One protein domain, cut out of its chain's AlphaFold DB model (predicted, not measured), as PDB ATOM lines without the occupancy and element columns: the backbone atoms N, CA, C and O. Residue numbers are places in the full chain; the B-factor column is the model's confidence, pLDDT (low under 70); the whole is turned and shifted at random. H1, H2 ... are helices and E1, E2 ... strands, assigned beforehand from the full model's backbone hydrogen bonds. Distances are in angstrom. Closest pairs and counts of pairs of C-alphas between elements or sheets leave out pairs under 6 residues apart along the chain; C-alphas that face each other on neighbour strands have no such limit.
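What this domain is: This is residues 6 to 118 of the 567 residues of an uncharacterized protein of Streptococcus suis (UniProt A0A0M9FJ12). One sheet of nine strands folds back on itself like a flattened barrel left open: the leaf E1 E9 E4 E3 E2 faces the leaf E7 E8 E5, with E6 as the hinge. H1 lies along one open side, by E6 and E9, and a loop around residues 52 to 59 sticks out at one end. The printed part has 113 residues, with the named elements E1 H1 E2 E3 E4 E5 E6 E7 E8 E9 along the chain, and is mostly strand. The sheet's order is E1 - E9 - E4 - E3 - E2 - E6 - E7 - E8 - E5, all antiparallel. It is compact, with a radius of gyration of the C-alphas of 13.8 A and spans of 42 by 34 by 22 A.

Where its parts are: E2, residues 29 to 36, is 20.8 A long and bends by 54 degrees at residue 32. E3 is residues 41 to 47, 20.2 A, and E4 is residues 62 to 68, 20.0 A. E9, residues 111 to 117, is 19.7 A long and ends at C-alpha 117 (19.328, -39.316, -14.856). E1, residues 6 to 9, begins at C-alpha 6 (16.998, -34.418, -11.632). E6, residues 84 to 91, is 18.5 A long and bends by 71 degrees at residue 87. E7 is residues 95 to 100, E8 residues 104 to 108 and E5 residues 71 to 76. H1, residues 12 to 21, is 14.3 A long and begins at C-alpha 12 (34.104, -34.788, -4.733).

How they stand to each other: E2 E3 E4 and E6 E7 E8 are meanders, each strand the antiparallel neighbour of the one before. E5 E6 E7 E8 is a Greek key, a meander with E5 the antiparallel neighbour of E8. Within hydrogen-bond range are N 34 and O 43 between E2 and E3, 2.8 A, and N 63 and O 46 between E4 and E3, 2.8 A. On E9, N 113 and O 66 of E4 are 2.8 A apart, and N 114 and O 9 of the edge strand E1 2.9 A. E6 is staggered: residues 84 to 85 pair with E2, N 30 and O 84 at 2.9 A, and residues 86 to 91 with E7, N 90 and O 97 at 2.8 A. Between E7 and E8, N 98 of E7 and O 105 of E8 are within hydrogen-bond range at 2.8 A, and between E8 and the edge strand E5, N 106 of E8 and O 74 of E5 are at 2.8 A. H1 is on the sheet at a height of 6.9 A, over none of the strands, but only just: 2 of its C-alphas fall on E9. The closest C-alphas of H1 and E6 are those of Val 16 and Tyr 91, 6.6 A. In H1 every O i to N i+4 pair is within hydrogen-bond range.

The domain as a whole: The C-alphas farthest apart, of Gln 38 and His 55, are 43.9 A apart. The printed part has no cut. The link from E3 to E4, 14 residues, is long. Mean pLDDT of the printed part is 81.9; residues 49 to 60, 79 to 83 and 118 are under 70.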
ATOM      1  N   ILE A   6      17.554 -34.829 -12.935       70.75
ATOM      2  CA  ILE A   6      16.998 -34.418 -11.632       70.75
ATOM      3  C   ILE A   6      17.983 -33.588 -10.806       70.75
ATOM      4  O   ILE A   6      17.608 -32.987  -9.804       70.75
ATOM      5  N   GLY A   7      19.253 -33.551 -11.209       76.56
ATOM      6  CA  GLY A   7      20.278 -32.772 -10.531       76.56
ATOM      7  C   GLY A   7      21.680 -33.050 -11.056       76.56
ATOM      8  O   GLY A   7      21.891 -33.922 -11.903       76.56
ATOM      9  N   TYR A   8      22.645 -32.300 -10.521       85.75
ATOM     10  CA  TYR A   8      24.058 -32.423 -10.861       85.75
ATOM     11  C   TYR A   8      24.920 -32.570  -9.610       85.75
ATOM     12  O   TYR A   8      24.742 -31.843  -8.632       85.75
ATOM     13  N   ILE A   9      25.901 -33.470  -9.672       85.25
ATOM     14  CA  ILE A   9      26.931 -33.615  -8.644       85.25
ATOM     15  C   ILE A   9      28.207 -32.927  -9.120       85.25
ATOM     16  O   ILE A   9      28.745 -33.254 -10.178       85.25
ATOM     17  N   THR A  10      28.701 -31.992  -8.309       89.81
ATOM     18  CA  THR A  10      29.934 -31.222  -8.560       89.81
ATOM     19  C   THR A  10      30.925 -31.275  -7.391       89.81
ATOM     20  O   THR A  10      32.029 -30.741  -7.482       89.81
ATOM     21  N   GLU A  11      30.560 -31.919  -6.277       88.44
ATOM     22  CA  GLU A  11      31.388 -32.013  -5.068       88.44
ATOM     23  C   GLU A  11      32.047 -33.403  -4.942       88.44
ATOM     24  O   GLU A  11      31.326 -34.406  -4.932       88.44
ATOM     25  N   PRO A  12      33.382 -33.507  -4.759       84.50
ATOM     26  CA  PRO A  12      34.104 -34.788  -4.733       84.50
ATOM     27  C   PRO A  12      33.566 -35.820  -3.736       84.50
ATOM     28  O   PRO A  12      33.473 -36.999  -4.060       84.50
ATOM     29  N   ARG A  13      33.178 -35.392  -2.526       80.81
ATOM     30  CA  ARG A  13      32.638 -36.306  -1.500       80.81
ATOM     31  C   ARG A  13      31.307 -36.921  -1.931       80.81
ATOM     32  O   ARG A  13      31.152 -38.131  -1.858       80.81
ATOM     33  N   LYS A  14      30.399 -36.092  -2.458       83.06
ATOM     34  CA  LYS A  14      29.102 -36.543  -2.974       83.06
ATOM     35  C   LYS A  14      29.267 -37.477  -4.171       83.06
ATOM     36  O   LYS A  14      28.471 -38.392  -4.323       83.06
ATOM     37  N   LEU A  15      30.299 -37.276  -4.994       84.56
ATOM     38  CA  LEU A  15      30.593 -38.161  -6.124       84.56
ATOM     39  C   LEU A  15      31.027 -39.561  -5.666       84.56
ATOM     40  O   LEU A  15      30.536 -40.545  -6.211       84.56
ATOM     41  N   VAL A  16      31.898 -39.656  -4.652       82.62
ATOM     42  CA  VAL A  16      32.301 -40.948  -4.057       82.62
ATOM     43  C   VAL A  16      31.084 -41.682  -3.494       82.62
ATOM     44  O   VAL A  16      30.861 -42.844  -3.831       82.62
ATOM     45  N   ASP A  17      30.285 -40.995  -2.672       80.94
ATOM     46  CA  ASP A  17      29.082 -41.572  -2.062       80.94
ATOM     47  C   ASP A  17      28.090 -42.037  -3.139       80.94
ATOM     48  O   ASP A  17      27.508 -43.120  -3.040       80.94
ATOM     49  N   TYR A  18      27.947 -41.252  -4.210       83.69
ATOM     50  CA  TYR A  18      27.068 -41.583  -5.321       83.69
ATOM     51  C   TYR A  18      27.550 -42.804  -6.106       83.69
ATOM     52  O   TYR A  18      26.762 -43.723  -6.311       83.69
ATOM     53  N   PHE A  19      28.831 -42.869  -6.485       85.19
ATOM     54  CA  PHE A  19      29.393 -44.042  -7.163       85.19
ATOM     55  C   PHE A  19      29.198 -45.314  -6.340       85.19
ATOM     56  O   PHE A  19      28.800 -46.329  -6.898       85.19
ATOM     57  N   LEU A  20      29.386 -45.265  -5.018       79.06
ATOM     58  CA  LEU A  20      29.089 -46.406  -4.149       79.06
ATOM     59  C   LEU A  20      27.599 -46.781  -4.168       79.06
ATOM     60  O   LEU A  20      27.272 -47.966  -4.201       79.06
ATOM     61  N   SER A  21      26.698 -45.793  -4.180       79.69
ATOM     62  CA  SER A  21      25.247 -46.029  -4.187       79.69
ATOM     63  C   SER A  21      24.731 -46.705  -5.465       79.69
ATOM     64  O   SER A  21      23.769 -47.464  -5.396       79.69
ATOM     65  N   VAL A  22      25.397 -46.484  -6.605       77.50
ATOM     66  CA  VAL A  22      25.069 -47.104  -7.902       77.50
ATOM     67  C   VAL A  22      25.945 -48.323  -8.218       77.50
ATOM     68  O   VAL A  22      26.110 -48.692  -9.377       77.50
ATOM     69  N   GLY A  23      26.573 -48.933  -7.204       83.75
ATOM     70  CA  GLY A  23      27.401 -50.130  -7.393       83.75
ATOM     71  C   GLY A  23      28.630 -49.896  -8.276       83.75
ATOM     72  O   GLY A  23      29.043 -50.788  -9.006       83.75
ATOM     73  N   GLN A  24      29.193 -48.685  -8.246       86.75
ATOM     74  CA  GLN A  24      30.354 -48.257  -9.035       86.75
ATOM     75  C   GLN A  24      30.176 -48.450 -10.547       86.75
ATOM     76  O   GLN A  24      31.169 -48.620 -11.255       86.75
ATOM     77  N   PHE A  25      28.928 -48.413 -11.030       86.69
ATOM     78  CA  PHE A  25      28.570 -48.670 -12.426       86.69
ATOM     79  C   PHE A  25      29.012 -50.051 -12.938       86.69
ATOM     80  O   PHE A  25      29.264 -50.217 -14.129       86.69
ATOM     81  N   HIS A  26      29.111 -51.047 -12.053       81.31
ATOM     82  CA  HIS A  26      29.338 -52.440 -12.444       81.31
ATOM     83  C   HIS A  26      28.237 -52.895 -13.415       81.31
ATOM     84  O   HIS A  26      27.060 -52.709 -13.114       81.31
ATOM     85  N   ASP A  27      28.624 -53.464 -14.561       79.06
ATOM     86  CA  ASP A  27      27.747 -53.914 -15.662       79.06
ATOM     87  C   ASP A  27      27.091 -52.805 -16.512       79.06
ATOM     88  O   ASP A  27      26.287 -53.091 -17.398       79.06
ATOM     89  N   TYR A  28      27.476 -51.541 -16.324       86.56
ATOM     90  CA  TYR A  28      27.068 -50.437 -17.203       86.56
ATOM     91  C   TYR A  28      28.034 -50.314 -18.384       86.56
ATOM     92  O   TYR A  28      29.127 -50.880 -18.376       86.56
ATOM     93  N   LEU A  29      27.673 -49.540 -19.406       87.62
ATOM     94  CA  LEU A  29      28.529 -49.303 -20.568       87.62
ATOM     95  C   LEU A  29      28.852 -47.822 -20.760       87.62
ATOM     96  O   LEU A  29      28.083 -46.939 -20.394       87.62
ATOM     97  N   ILE A  30      30.007 -47.537 -21.355       87.25
ATOM     98  CA  ILE A  30      30.329 -46.200 -21.859       87.25
ATOM     99  C   ILE A  30      29.696 -46.060 -23.242       87.25
ATOM    100  O   ILE A  30      30.110 -46.746 -24.180       87.25
ATOM    101  N   GLY A  31      28.699 -45.185 -23.360       78.25
ATOM    102  CA  GLY A  31      27.965 -44.987 -24.613       78.25
ATOM    103  C   GLY A  31      28.634 -43.990 -25.549       78.25
ATOM    104  O   GLY A  31      28.760 -44.220 -26.752       78.25
ATOM    105  N   SER A  32      29.154 -42.901 -24.988       83.38
ATOM    106  CA  SER A  32      29.943 -41.905 -25.705       83.38
ATOM    107  C   SER A  32      31.160 -41.499 -24.889       83.38
ATOM    108  O   SER A  32      31.137 -41.476 -23.659       83.38
ATOM    109  N   PHE A  33      32.249 -41.181 -25.583       86.56
ATOM    110  CA  PHE A  33      33.498 -40.766 -24.966       86.56
ATOM    111  C   PHE A  33      34.225 -39.775 -25.870       86.56
ATOM    112  O   PHE A  33      34.434 -40.030 -27.058       86.56
ATOM    113  N   SER A  34      34.640 -38.651 -25.301       86.75
ATOM    114  CA  SER A  34      35.426 -37.628 -25.977       86.75
ATOM    115  C   SER A  34      36.421 -37.011 -25.004       86.75
ATOM    116  O   SER A  34      36.060 -36.603 -23.901       86.75
ATOM    117  N   TYR A  35      37.680 -36.925 -25.424       91.25
ATOM    118  CA  TYR A  35      38.742 -36.244 -24.693       91.25
ATOM    119  C   TYR A  35      39.481 -35.301 -25.638       91.25
ATOM    120  O   TYR A  35      39.992 -35.727 -26.676       91.25
ATOM    121  N   ASP A  36      39.562 -34.026 -25.261       90.69
ATOM    122  CA  ASP A  36      40.315 -33.009 -25.983       90.69
ATOM    123  C   ASP A  36      41.497 -32.516 -25.143       90.69
ATOM    124  O   ASP A  36      41.359 -31.776 -24.167       90.69
ATOM    125  N   SER A  37      42.695 -32.909 -25.576       87.12
ATOM    126  CA  SER A  37      43.957 -32.516 -24.944       87.12
ATOM    127  C   SER A  37      44.284 -31.020 -25.045       87.12
ATOM    128  O   SER A  37      45.084 -30.539 -24.247       87.12
ATOM    129  N   GLN A  38      43.709 -30.279 -26.004       89.62
ATOM    130  CA  GLN A  38      43.974 -28.844 -26.161       89.62
ATOM    131  C   GLN A  38      43.166 -28.012 -25.168       89.62
ATOM    132  O   GLN A  38      43.710 -27.101 -24.549       89.62
ATOM    133  N   SER A  39      41.882 -28.338 -25.004       90.00
ATOM    134  CA  SER A  39      41.007 -27.699 -24.013       90.00
ATOM    135  C   SER A  39      41.094 -28.333 -22.621       90.00
ATOM    136  O   SER A  39      40.491 -27.812 -21.686       90.00
ATOM    137  N   ALA A  40      41.847 -29.430 -22.470       92.94
ATOM    138  CA  ALA A  40      41.920 -30.234 -21.250       92.94
ATOM    139  C   ALA A  40      40.519 -30.610 -20.733       92.94
ATOM    140  O   ALA A  40      40.234 -30.506 -19.538       92.94
ATOM    141  N   SER A  41      39.637 -31.023 -21.647       92.75
ATOM    142  CA  SER A  41      38.248 -31.360 -21.344       92.75
ATOM    143  C   SER A  41      37.932 -32.808 -21.703       92.75
ATOM    144  O   SER A  41      38.500 -33.383 -22.634       92.75
ATOM    145  N   LEU A  42      37.037 -33.414 -20.928       93.69
ATOM    146  CA  LEU A  42      36.560 -34.775 -21.144       93.69
ATOM    147  C   LEU A  42      35.045 -34.801 -20.983       93.69
ATOM    148  O   LEU A  42      34.508 -34.212 -20.045       93.69
ATOM    149  N   ARG A  43      34.366 -35.484 -21.900       91.00
ATOM    150  CA  ARG A  43      32.933 -35.763 -21.835       91.00
ATOM    151  C   ARG A  43      32.703 -37.239 -22.081       91.00
ATOM    152  O   ARG A  43      33.243 -37.787 -23.040       91.00
ATOM    153  N   LEU A  44      31.898 -37.868 -21.241       91.44
ATOM    154  CA  LEU A  44      31.446 -39.230 -21.477       91.44
ATOM    155  C   LEU A  44      29.999 -39.421 -21.042       91.44
ATOM    156  O   LEU A  44      29.511 -38.693 -20.174       91.44
ATOM    157  N   THR A  45      29.343 -40.414 -21.633       88.94
ATOM    158  CA  THR A  45      28.075 -40.943 -21.130       88.94
ATOM    159  C   THR A  45      28.268 -42.344 -20.574       88.94
ATOM    160  O   THR A  45      28.994 -43.154 -21.153       88.94
ATOM    161  N   ILE A  46      27.626 -42.611 -19.439       90.62
ATOM    162  CA  ILE A  46      27.495 -43.947 -18.849       90.62
ATOM    163  C   ILE A  46      26.041 -44.361 -19.043       90.62
ATOM    164  O   ILE A  46      25.153 -43.552 -18.788       90.62
ATOM    165  N   GLU A  47      25.801 -45.576 -19.512       87.31
ATOM    166  CA  GLU A  47      24.485 -46.064 -19.925       87.31
ATOM    167  C   GLU A  47      24.205 -47.422 -19.277       87.31
ATOM    168  O   GLU A  47      25.117 -48.238 -19.117       87.31
ATOM    169  N   GLU A  48      22.953 -47.669 -18.890       81.25
ATOM    170  CA  GLU A  48      22.507 -49.011 -18.497       81.25
ATOM    171  C   GLU A  48      22.595 -49.986 -19.672       81.25
ATOM    172  O   GLU A  48      22.189 -49.669 -20.793       81.25
ATOM    173  N   ASP A  49      23.101 -51.195 -19.418       69.12
ATOM    174  CA  ASP A  49      23.081 -52.262 -20.415       69.12
ATOM    175  C   ASP A  49      21.717 -52.968 -20.428       69.12
ATOM    176  O   ASP A  49      21.501 -53.993 -19.779       69.12
ATOM    177  N   CYS A  50      20.772 -52.425 -21.196       58.62
ATOM    178  CA  CYS A  50      19.429 -52.999 -21.339       58.62
ATOM    179  C   CYS A  50      19.379 -54.282 -22.200       58.62
ATOM    180  O   CYS A  50      18.291 -54.757 -22.525       58.62
ATOM    181  N   LEU A  51      20.519 -54.868 -22.595       49.84
ATOM    182  CA  LEU A  51      20.555 -56.124 -23.360       49.84
ATOM    183  C   LEU A  51      20.303 -57.381 -22.510       49.84
ATOM    184  O   LEU A  51      20.075 -58.459 -23.064       49.84
ATOM    185  N   ALA A  52      20.347 -57.275 -21.182       43.47
ATOM    186  CA  ALA A  52      20.172 -58.408 -20.283       43.47
ATOM    187  C   ALA A  52      18.688 -58.713 -20.036       43.47
ATOM    188  O   ALA A  52      18.169 -58.272 -19.023       43.47
ATOM    189  N   GLU A  53      18.022 -59.438 -20.952       42.97
ATOM    190  CA  GLU A  53      16.734 -60.172 -20.800       42.97
ATOM    191  C   GLU A  53      15.634 -59.534 -19.911       42.97
ATOM    192  O   GLU A  53      14.730 -60.209 -19.412       42.97
ATOM    193  N   SER A  54      15.674 -58.220 -19.714       39.66
ATOM    194  CA  SER A  54      14.766 -57.496 -18.850       39.66
ATOM    195  C   SER A  54      13.557 -57.123 -19.684       39.66
ATOM    196  O   SER A  54      13.645 -56.378 -20.653       39.66
ATOM    197  N   HIS A  55      12.401 -57.661 -19.313       41.78
ATOM    198  CA  HIS A  55      11.128 -57.323 -19.943       41.78
ATOM    199  C   HIS A  55      10.589 -55.943 -19.521       41.78
ATOM    200  O   HIS A  55       9.443 -55.629 -19.842       41.78
ATOM    201  N   SER A  56      11.359 -55.139 -18.776       43.50
ATOM    202  CA  SER A  56      11.033 -53.733 -18.547       43.50
ATOM    203  C   SER A  56      11.597 -52.908 -19.704       43.50
ATOM    204  O   SER A  56      12.808 -52.726 -19.799       43.50
ATOM    205  N   ASN A  57      10.727 -52.372 -20.561       41.66
ATOM    206  CA  ASN A  57      11.073 -51.336 -21.546       41.66
ATOM    207  C   ASN A  57      11.402 -49.987 -20.862       41.66
ATOM    208  O   ASN A  57      11.045 -48.931 -21.373       41.66
ATOM    209  N   GLU A  58      12.017 -50.002 -19.675       47.75
ATOM    210  CA  GLU A  58      12.471 -48.778 -19.018       47.75
ATOM    211  C   GLU A  58      13.582 -48.161 -19.889       47.75
ATOM    212  O   GLU A  58      14.489 -48.887 -20.319       47.75
ATOM    213  N   PRO A  59      13.512 -46.853 -20.215       52.97
ATOM    214  CA  PRO A  59      14.559 -46.202 -20.986       52.97
ATOM    215  C   PRO A  59      15.887 -46.338 -20.240       52.97
ATOM    216  O   PRO A  59      15.948 -46.081 -19.037       52.97
ATOM    217  N   ALA A  60      16.944 -46.730 -20.962       63.31
ATOM    218  CA  ALA A  60      18.277 -46.865 -20.385       63.31
ATOM    219  C   ALA A  60      18.643 -45.562 -19.675       63.31
ATOM    220  O   ALA A  60      18.620 -44.482 -20.279       63.31
ATOM    221  N   LEU A  61      18.968 -45.644 -18.387       77.94
ATOM    222  CA  LEU A  61      19.430 -44.463 -17.684       77.94
ATOM    223  C   LEU A  61      20.779 -44.039 -18.272       77.94
ATOM    224  O   LEU A  61      21.692 -44.852 -18.418       77.94
ATOM    225  N   VAL A  62      20.889 -42.758 -18.634       84.50
ATOM    226  CA  VAL A  62      22.109 -42.181 -19.209       84.50
ATOM    227  C   VAL A  62      22.639 -41.085 -18.297       84.50
ATOM    228  O   VAL A  62      22.048 -40.007 -18.202       84.50
ATOM    229  N   TRP A  63      23.790 -41.321 -17.677       90.50
ATOM    230  CA  TRP A  63      24.543 -40.312 -16.937       90.50
ATOM    231  C   TRP A  63      25.464 -39.565 -17.900       90.50
ATOM    232  O   TRP A  63      26.103 -40.187 -18.744       90.50
ATOM    233  N   ASP A  64      25.579 -38.245 -17.753       90.31
ATOM    234  CA  ASP A  64      26.626 -37.451 -18.410       90.31
ATOM    235  C   ASP A  64      27.687 -37.053 -17.395       90.31
ATOM    236  O   ASP A  64      27.368 -36.535 -16.329       90.31
ATOM    237  N   LEU A  65      28.952 -37.276 -17.733       92.81
ATOM    238  CA  LEU A  65      30.082 -36.779 -16.966       92.81
ATOM    239  C   LEU A  65      30.875 -35.802 -17.825       92.81
ATOM    240  O   LEU A  65      31.469 -36.180 -18.836       92.81
ATOM    241  N   GLU A  66      30.925 -34.551 -17.380       93.56
ATOM    242  CA  GLU A  66      31.773 -33.514 -17.955       93.56
ATOM    243  C   GLU A  66      32.900 -33.157 -16.987       93.56
ATOM    244  O   GLU A  66      32.658 -32.880 -15.814       93.56
ATOM    245  N   CYS A  67      34.132 -33.112 -17.484       93.06
ATOM    246  CA  CYS A  67      35.326 -32.791 -16.710       93.06
ATOM    247  C   CYS A  67      36.127 -31.675 -17.388       93.06
ATOM    248  O   CYS A  67      36.262 -31.649 -18.614       93.06
ATOM    249  N   GLN A  68      36.696 -30.778 -16.580       93.88
ATOM    250  CA  GLN A  68      37.562 -29.679 -17.019       93.88
ATOM    251  C   GLN A  68      38.892 -29.705 -16.257       93.88
ATOM    252  O   GLN A  68      38.954 -30.151 -15.107       93.88
ATOM    253  N   GLY A  69      39.960 -29.223 -16.896       93.19
ATOM    254  CA  GLY A  69      41.311 -29.271 -16.326       93.19
ATOM    255  C   GLY A  69      41.844 -30.703 -16.227       93.19
ATOM    256  O   GLY A  69      42.462 -31.084 -15.235       93.19
ATOM    257  N   VAL A  70      41.543 -31.531 -17.229       95.12
ATOM    258  CA  VAL A  70      41.900 -32.949 -17.254       95.12
ATOM    259  C   VAL A  70      43.411 -33.116 -17.401       95.12
ATOM    260  O   VAL A  70      44.031 -32.599 -18.329       95.12
ATOM    261  N   THR A  71      44.012 -33.880 -16.493       93.69
ATOM    262  CA  THR A  71      45.444 -34.193 -16.473       93.69
ATOM    263  C   THR A  71      45.669 -35.687 -16.273       93.69
ATOM    264  O   THR A  71      44.769 -36.426 -15.879       93.69
ATOM    265  N   ASN A  72      46.888 -36.151 -16.567       91.81
ATOM    266  CA  ASN A  72      47.290 -37.553 -16.400       91.81
ATOM    267  C   ASN A  72      46.378 -38.564 -17.119       91.81
ATOM    268  O   ASN A  72      46.284 -39.707 -16.678       91.81
ATOM    269  N   PHE A  73      45.738 -38.159 -18.222       93.00
ATOM    270  CA  PHE A  73      44.879 -39.044 -19.001       93.00
ATOM    271  C   PHE A  73      45.680 -40.239 -19.542       93.00
ATOM    272  O   PHE A  73      46.710 -40.064 -20.202       93.00
ATOM    273  N   ARG A  74      45.216 -41.455 -19.254       91.69
ATOM    274  CA  ARG A  74      45.792 -42.720 -19.726       91.69
ATOM    275  C   ARG A  74      44.684 -43.640 -20.194       91.69
ATOM    276  O   ARG A  74      43.638 -43.703 -19.561       91.69
ATOM    277  N   MET A  75      44.958 -44.388 -21.251       89.69
ATOM    278  CA  MET A  75      44.049 -45.376 -21.814       89.69
ATOM    279  C   MET A  75      44.857 -46.589 -22.267       89.69
ATOM    280  O   MET A  75      45.948 -46.422 -22.818       89.69
ATOM    281  N   GLN A  76      44.333 -47.788 -22.034       88.88
ATOM    282  CA  GLN A  76      44.972 -49.036 -22.433       88.88
ATOM    283  C   GLN A  76      43.920 -50.067 -22.869       88.88
ATOM    284  O   GLN A  76      42.869 -50.181 -22.242       88.88
ATOM    285  N   ASP A  77      44.238 -50.817 -23.930       79.00
ATOM    286  CA  ASP A  77      43.470 -51.969 -24.428       79.00
ATOM    287  C   ASP A  77      41.995 -51.651 -24.770       79.00
ATOM    288  O   ASP A  77      41.092 -52.458 -24.581       79.00
ATOM    289  N   MET A  78      41.749 -50.451 -25.318       74.19
ATOM    290  CA  MET A  78      40.422 -49.991 -25.770       74.19
ATOM    291  C   MET A  78      40.205 -50.091 -27.297       74.19
ATOM    292  O   MET A  78      39.219 -49.568 -27.817       74.19
ATOM    293  N   GLU A  79      41.108 -50.751 -28.035       62.88
ATOM    294  CA  GLU A  79      41.033 -50.891 -29.498       62.88
ATOM    295  C   GLU A  79      40.051 -52.000 -29.936       62.88
ATOM    296  O   GLU A  79      40.093 -53.119 -29.430       62.88
ATOM    297  N   GLY A  80      39.199 -51.717 -30.933       56.81
ATOM    298  CA  GLY A  80      38.455 -52.744 -31.682       56.81
ATOM    299  C   GLY A  80      37.062 -53.140 -31.169       56.81
ATOM    300  O   GLY A  80      36.486 -54.082 -31.710       56.81
ATOM    301  N   LEU A  81      36.492 -52.440 -30.184       55.12
ATOM    302  CA  LEU A  81      35.141 -52.713 -29.674       55.12
ATOM    303  C   LEU A  81      34.147 -51.617 -30.076       55.12
ATOM    304  O   LEU A  81      34.488 -50.438 -30.096       55.12
ATOM    305  N   SER A  82      32.904 -52.012 -30.366       58.16
ATOM    306  CA  SER A  82      31.785 -51.087 -30.583       58.16
ATOM    307  C   SER A  82      31.162 -50.575 -29.277       58.16
ATOM    308  O   SER A  82      30.377 -49.633 -29.332       58.16
ATOM    309  N   ARG A  83      31.479 -51.194 -28.125       68.88
ATOM    310  CA  ARG A  83      30.940 -50.881 -26.786       68.88
ATOM    311  C   ARG A  83      31.957 -51.207 -25.684       68.88
ATOM    312  O   ARG A  83      32.699 -52.184 -25.806       68.88
ATOM    313  N   TRP A  84      31.975 -50.421 -24.606       83.12
ATOM    314  CA  TRP A  84      32.907 -50.585 -23.482       83.12
ATOM    315  C   TRP A  84      32.162 -50.795 -22.157       83.12
ATOM    316  O   TRP A  84      31.697 -49.831 -21.556       83.12
ATOM    317  N   TRP A  85      32.081 -52.044 -21.692       85.94
ATOM    318  CA  TRP A  85      31.489 -52.390 -20.394       85.94
ATOM    319  C   TRP A  85      32.410 -52.047 -19.233       85.94
ATOM    320  O   TRP A  85      33.607 -52.355 -19.262       85.94
ATOM    321  N   ILE A  86      31.823 -51.454 -18.204       88.75
ATOM    322  CA  ILE A  86      32.455 -51.049 -16.963       88.75
ATOM    323  C   ILE A  86      32.434 -52.240 -16.008       88.75
ATOM    324  O   ILE A  86      31.385 -52.769 -15.648       88.75
ATOM    325  N   TYR A  87      33.625 -52.651 -15.590       83.69
ATOM    326  CA  TYR A  87      33.789 -53.568 -14.475       83.69
ATOM    327  C   TYR A  87      33.692 -52.807 -13.153       83.69
ATOM    328  O   TYR A  87      32.987 -53.225 -12.255       83.69
ATOM    329  N   GLU A  88      34.360 -51.666 -13.005       89.81
ATOM    330  CA  GLU A  88      34.180 -50.809 -11.828       89.81
ATOM    331  C   GLU A  88      34.708 -49.400 -12.090       89.81
ATOM    332  O   GLU A  88      35.626 -49.191 -12.890       89.81
ATOM    333  N   VAL A  89      34.160 -48.426 -11.368       91.19
ATOM    334  CA  VAL A  89      34.710 -47.073 -11.283       91.19
ATOM    335  C   VAL A  89      35.417 -46.877  -9.944       91.19
ATOM    336  O   VAL A  89      34.828 -46.999  -8.866       91.19
ATOM    337  N   LEU A  90      36.698 -46.524 -10.022       87.56
ATOM    338  CA  LEU A  90      37.554 -46.214  -8.884       87.56
ATOM    339  C   LEU A  90      37.793 -44.705  -8.828       87.56
ATOM    340  O   LEU A  90      38.289 -44.112  -9.784       87.56
ATOM    341  N   TYR A  91      37.468 -44.080  -7.696       88.25
ATOM    342  CA  TYR A  91      37.701 -42.655  -7.479       88.25
ATOM    343  C   TYR A  91      38.269 -42.404  -6.084       88.25
ATOM    344  O   TYR A  91      37.655 -42.758  -5.080       88.25
ATOM    345  N   ASP A  92      39.448 -41.783  -6.018       82.12
ATOM    346  CA  ASP A  92      40.159 -41.496  -4.759       82.12
ATOM    347  C   ASP A  92      39.953 -40.052  -4.251       82.12
ATOM    348  O   ASP A  92      40.604 -39.615  -3.300       82.12
ATOM    349  N   GLY A  93      39.047 -39.300  -4.886       77.81
ATOM    350  CA  GLY A  93      38.823 -37.875  -4.637       77.81
ATOM    351  C   GLY A  93      39.607 -36.945  -5.568       77.81
ATOM    352  O   GLY A  93      39.345 -35.745  -5.577       77.81
ATOM    353  N   THR A  94      40.548 -37.466  -6.361       81.75
ATOM    354  CA  THR A  94      41.329 -36.688  -7.342       81.75
ATOM    355  C   THR A  94      41.427 -37.394  -8.696       81.75
ATOM    356  O   THR A  94      41.240 -36.766  -9.737       81.75
ATOM    357  N   THR A  95      41.701 -38.696  -8.694       90.69
ATOM    358  CA  THR A  95      41.871 -39.531  -9.884       90.69
ATOM    359  C   THR A  95      40.673 -40.448 -10.044       90.69
ATOM    360  O   THR A  95      40.319 -41.177  -9.119       90.69
ATOM    361  N   CYS A  96      40.063 -40.411 -11.225       92.38
ATOM    362  CA  CYS A  96      38.997 -41.306 -11.643       92.38
ATOM    363  C   CYS A  96      39.565 -42.342 -12.616       92.38
ATOM    364  O   CYS A  96      40.231 -41.984 -13.589       92.38
ATOM    365  N   GLN A  97      39.314 -43.620 -12.355       94.38
ATOM    366  CA  GLN A  97      39.667 -44.728 -13.230       94.38
ATOM    367  C   GLN A  97      38.422 -45.556 -13.526       94.38
ATOM    368  O   GLN A  97      37.777 -46.073 -12.619       94.38
ATOM    369  N   PHE A  98      38.130 -45.707 -14.811       93.44
ATOM    370  CA  PHE A  98      37.126 -46.626 -15.321       93.44
ATOM    371  C   PHE A  98      37.836 -47.917 -15.698       93.44
ATOM    372  O   PHE A  98      38.556 -47.978 -16.701       93.44
ATOM    373  N   GLN A  99      37.666 -48.935 -14.863       91.75
ATOM    374  CA  GLN A  99      38.096 -50.283 -15.176       91.75
ATOM    375  C   GLN A  99      37.038 -50.906 -16.080       91.75
ATOM    376  O   GLN A  99      35.878 -51.030 -15.698       91.75
ATOM    377  N   LEU A 100      37.433 -51.279 -17.291       88.25
ATOM    378  CA  LEU A 100      36.567 -51.936 -18.260       88.25
ATOM    379  C   LEU A 100      36.850 -53.438 -18.254       88.25
ATOM    380  O   LEU A 100      37.921 -53.875 -17.829       88.25
ATOM    381  N   VAL A 101      35.924 -54.232 -18.789       83.56
ATOM    382  CA  VAL A 101      36.096 -55.694 -18.899       83.56
ATOM    383  C   VAL A 101      37.379 -56.067 -19.656       83.56
ATOM    384  O   VAL A 101      38.070 -57.011 -19.280       83.56
ATOM    385  N   ASN A 102      37.726 -55.303 -20.698       80.94
ATOM    386  CA  ASN A 102      38.853 -55.601 -21.589       80.94
ATOM    387  C   ASN A 102      39.989 -54.563 -21.546       80.94
ATOM    388  O   ASN A 102      40.948 -54.696 -22.297       80.94
ATOM    389  N   GLY A 103      39.908 -53.540 -20.690       88.81
ATOM    390  CA  GLY A 103      40.876 -52.441 -20.674       88.81
ATOM    391  C   GLY A 103      40.607 -51.442 -19.556       88.81
ATOM    392  O   GLY A 103      39.863 -51.731 -18.622       88.81
ATOM    393  N   TYR A 104      41.208 -50.258 -19.624       91.81
ATOM    394  CA  TYR A 104      40.865 -49.170 -18.706       91.81
ATOM    395  C   TYR A 104      41.221 -47.807 -19.287       91.81
ATOM    396  O   TYR A 104      42.100 -47.675 -20.145       91.81
ATOM    397  N   PHE A 105      40.591 -46.777 -18.733       92.62
ATOM    398  CA  PHE A 105      41.090 -45.415 -18.835       92.62
ATOM    399  C   PHE A 105      41.040 -44.717 -17.480       92.62
ATOM    400  O   PHE A 105      40.235 -45.043 -16.611       92.62
ATOM    401  N   SER A 106      41.953 -43.772 -17.276       94.69
ATOM    402  CA  SER A 106      42.092 -43.040 -16.016       94.69
ATOM    403  C   SER A 106      42.513 -41.602 -16.259       94.69
ATOM    404  O   SER A 106      43.209 -41.315 -17.234       94.69
ATOM    405  N   PHE A 107      42.085 -40.703 -15.380       95.44
ATOM    406  CA  PHE A 107      42.398 -39.282 -15.454       95.44
ATOM    407  C   PHE A 107      42.214 -38.588 -14.104       95.44
ATOM    408  O   PHE A 107      41.490 -39.066 -13.234       95.44
ATOM    409  N   SER A 108      42.833 -37.422 -13.944       94.31
ATOM    410  CA  SER A 108      42.536 -36.477 -12.863       94.31
ATOM    411  C   SER A 108      41.866 -35.237 -13.457       94.31
ATOM    412  O   SER A 108      42.169 -34.878 -14.593       94.31
ATOM    413  N   ALA A 109      40.976 -34.570 -12.721       93.06
ATOM    414  CA  ALA A 109      40.294 -33.359 -13.189       93.06
ATOM    415  C   ALA A 109      40.221 -32.297 -12.083       93.06
ATOM    416  O   ALA A 109      40.098 -32.636 -10.907       93.06
ATOM    417  N   GLU A 110      40.283 -31.017 -12.460       92.00
ATOM    418  CA  GLU A 110      40.132 -29.896 -11.521       92.00
ATOM    419  C   GLU A 110      38.674 -29.701 -11.100       92.00
ATOM    420  O   GLU A 110      38.386 -29.360  -9.953       92.00
ATOM    421  N   SER A 111      37.749 -29.922 -12.032       90.62
ATOM    422  CA  SER A 111      36.315 -29.882 -11.767       90.62
ATOM    423  C   SER A 111      35.578 -30.892 -12.629       90.62
ATOM    424  O   SER A 111      36.037 -31.272 -13.712       90.62
ATOM    425  N   PHE A 112      34.425 -31.318 -12.130       92.62
ATOM    426  CA  PHE A 112      33.532 -32.221 -12.829       92.62
ATOM    427  C   PHE A 112      32.077 -31.824 -12.600       92.62
ATOM    428  O   PHE A 112      31.735 -31.132 -11.635       92.62
ATOM    429  N   LYS A 113      31.220 -32.306 -13.488       91.94
ATOM    430  CA  LYS A 113      29.771 -32.214 -13.405       91.94
ATOM    431  C   LYS A 113      29.204 -33.552 -13.863       91.94
ATOM    432  O   LYS A 113      29.347 -33.902 -15.029       91.94
ATOM    433  N   LEU A 114      28.611 -34.300 -12.933       93.00
ATOM    434  CA  LEU A 114      27.889 -35.536 -13.232       93.00
ATOM    435  C   LEU A 114      26.387 -35.242 -13.227       93.00
ATOM    436  O   LEU A 114      25.851 -34.870 -12.180       93.00
ATOM    437  N   GLY A 115      25.710 -35.392 -14.360       86.62
ATOM    438  CA  GLY A 115      24.254 -35.321 -14.431       86.62
ATOM    439  C   GLY A 115      23.611 -36.632 -14.007       86.62
ATOM    440  O   GLY A 115      23.965 -37.707 -14.493       86.62
ATOM    441  N   ILE A 116      22.662 -36.529 -13.076       83.12
ATOM    442  CA  ILE A 116      21.920 -37.672 -12.554       83.12
ATOM    443  C   ILE A 116      20.666 -37.877 -13.407       83.12
ATOM    444  O   ILE A 116      19.833 -36.961 -13.463       83.12
ATOM    445  N   PRO A 117      20.518 -39.034 -14.078       75.06
ATOM    446  CA  PRO A 117      19.328 -39.316 -14.856       75.06
ATOM    447  C   PRO A 117      18.122 -39.440 -13.928       75.06
ATOM    448  O   PRO A 117      18.200 -40.003 -12.834       75.06
ATOM    449  N   HIS A 118      16.995 -38.894 -14.370       63.97
ATOM    450  CA  HIS A 118      15.712 -39.186 -13.766       63.97
ATOM    451  C   HIS A 118      15.423 -40.674 -13.951       63.97
ATOM    452  O   HIS A 118      15.334 -41.139 -15.084       63.97
TER     453      HIS A 118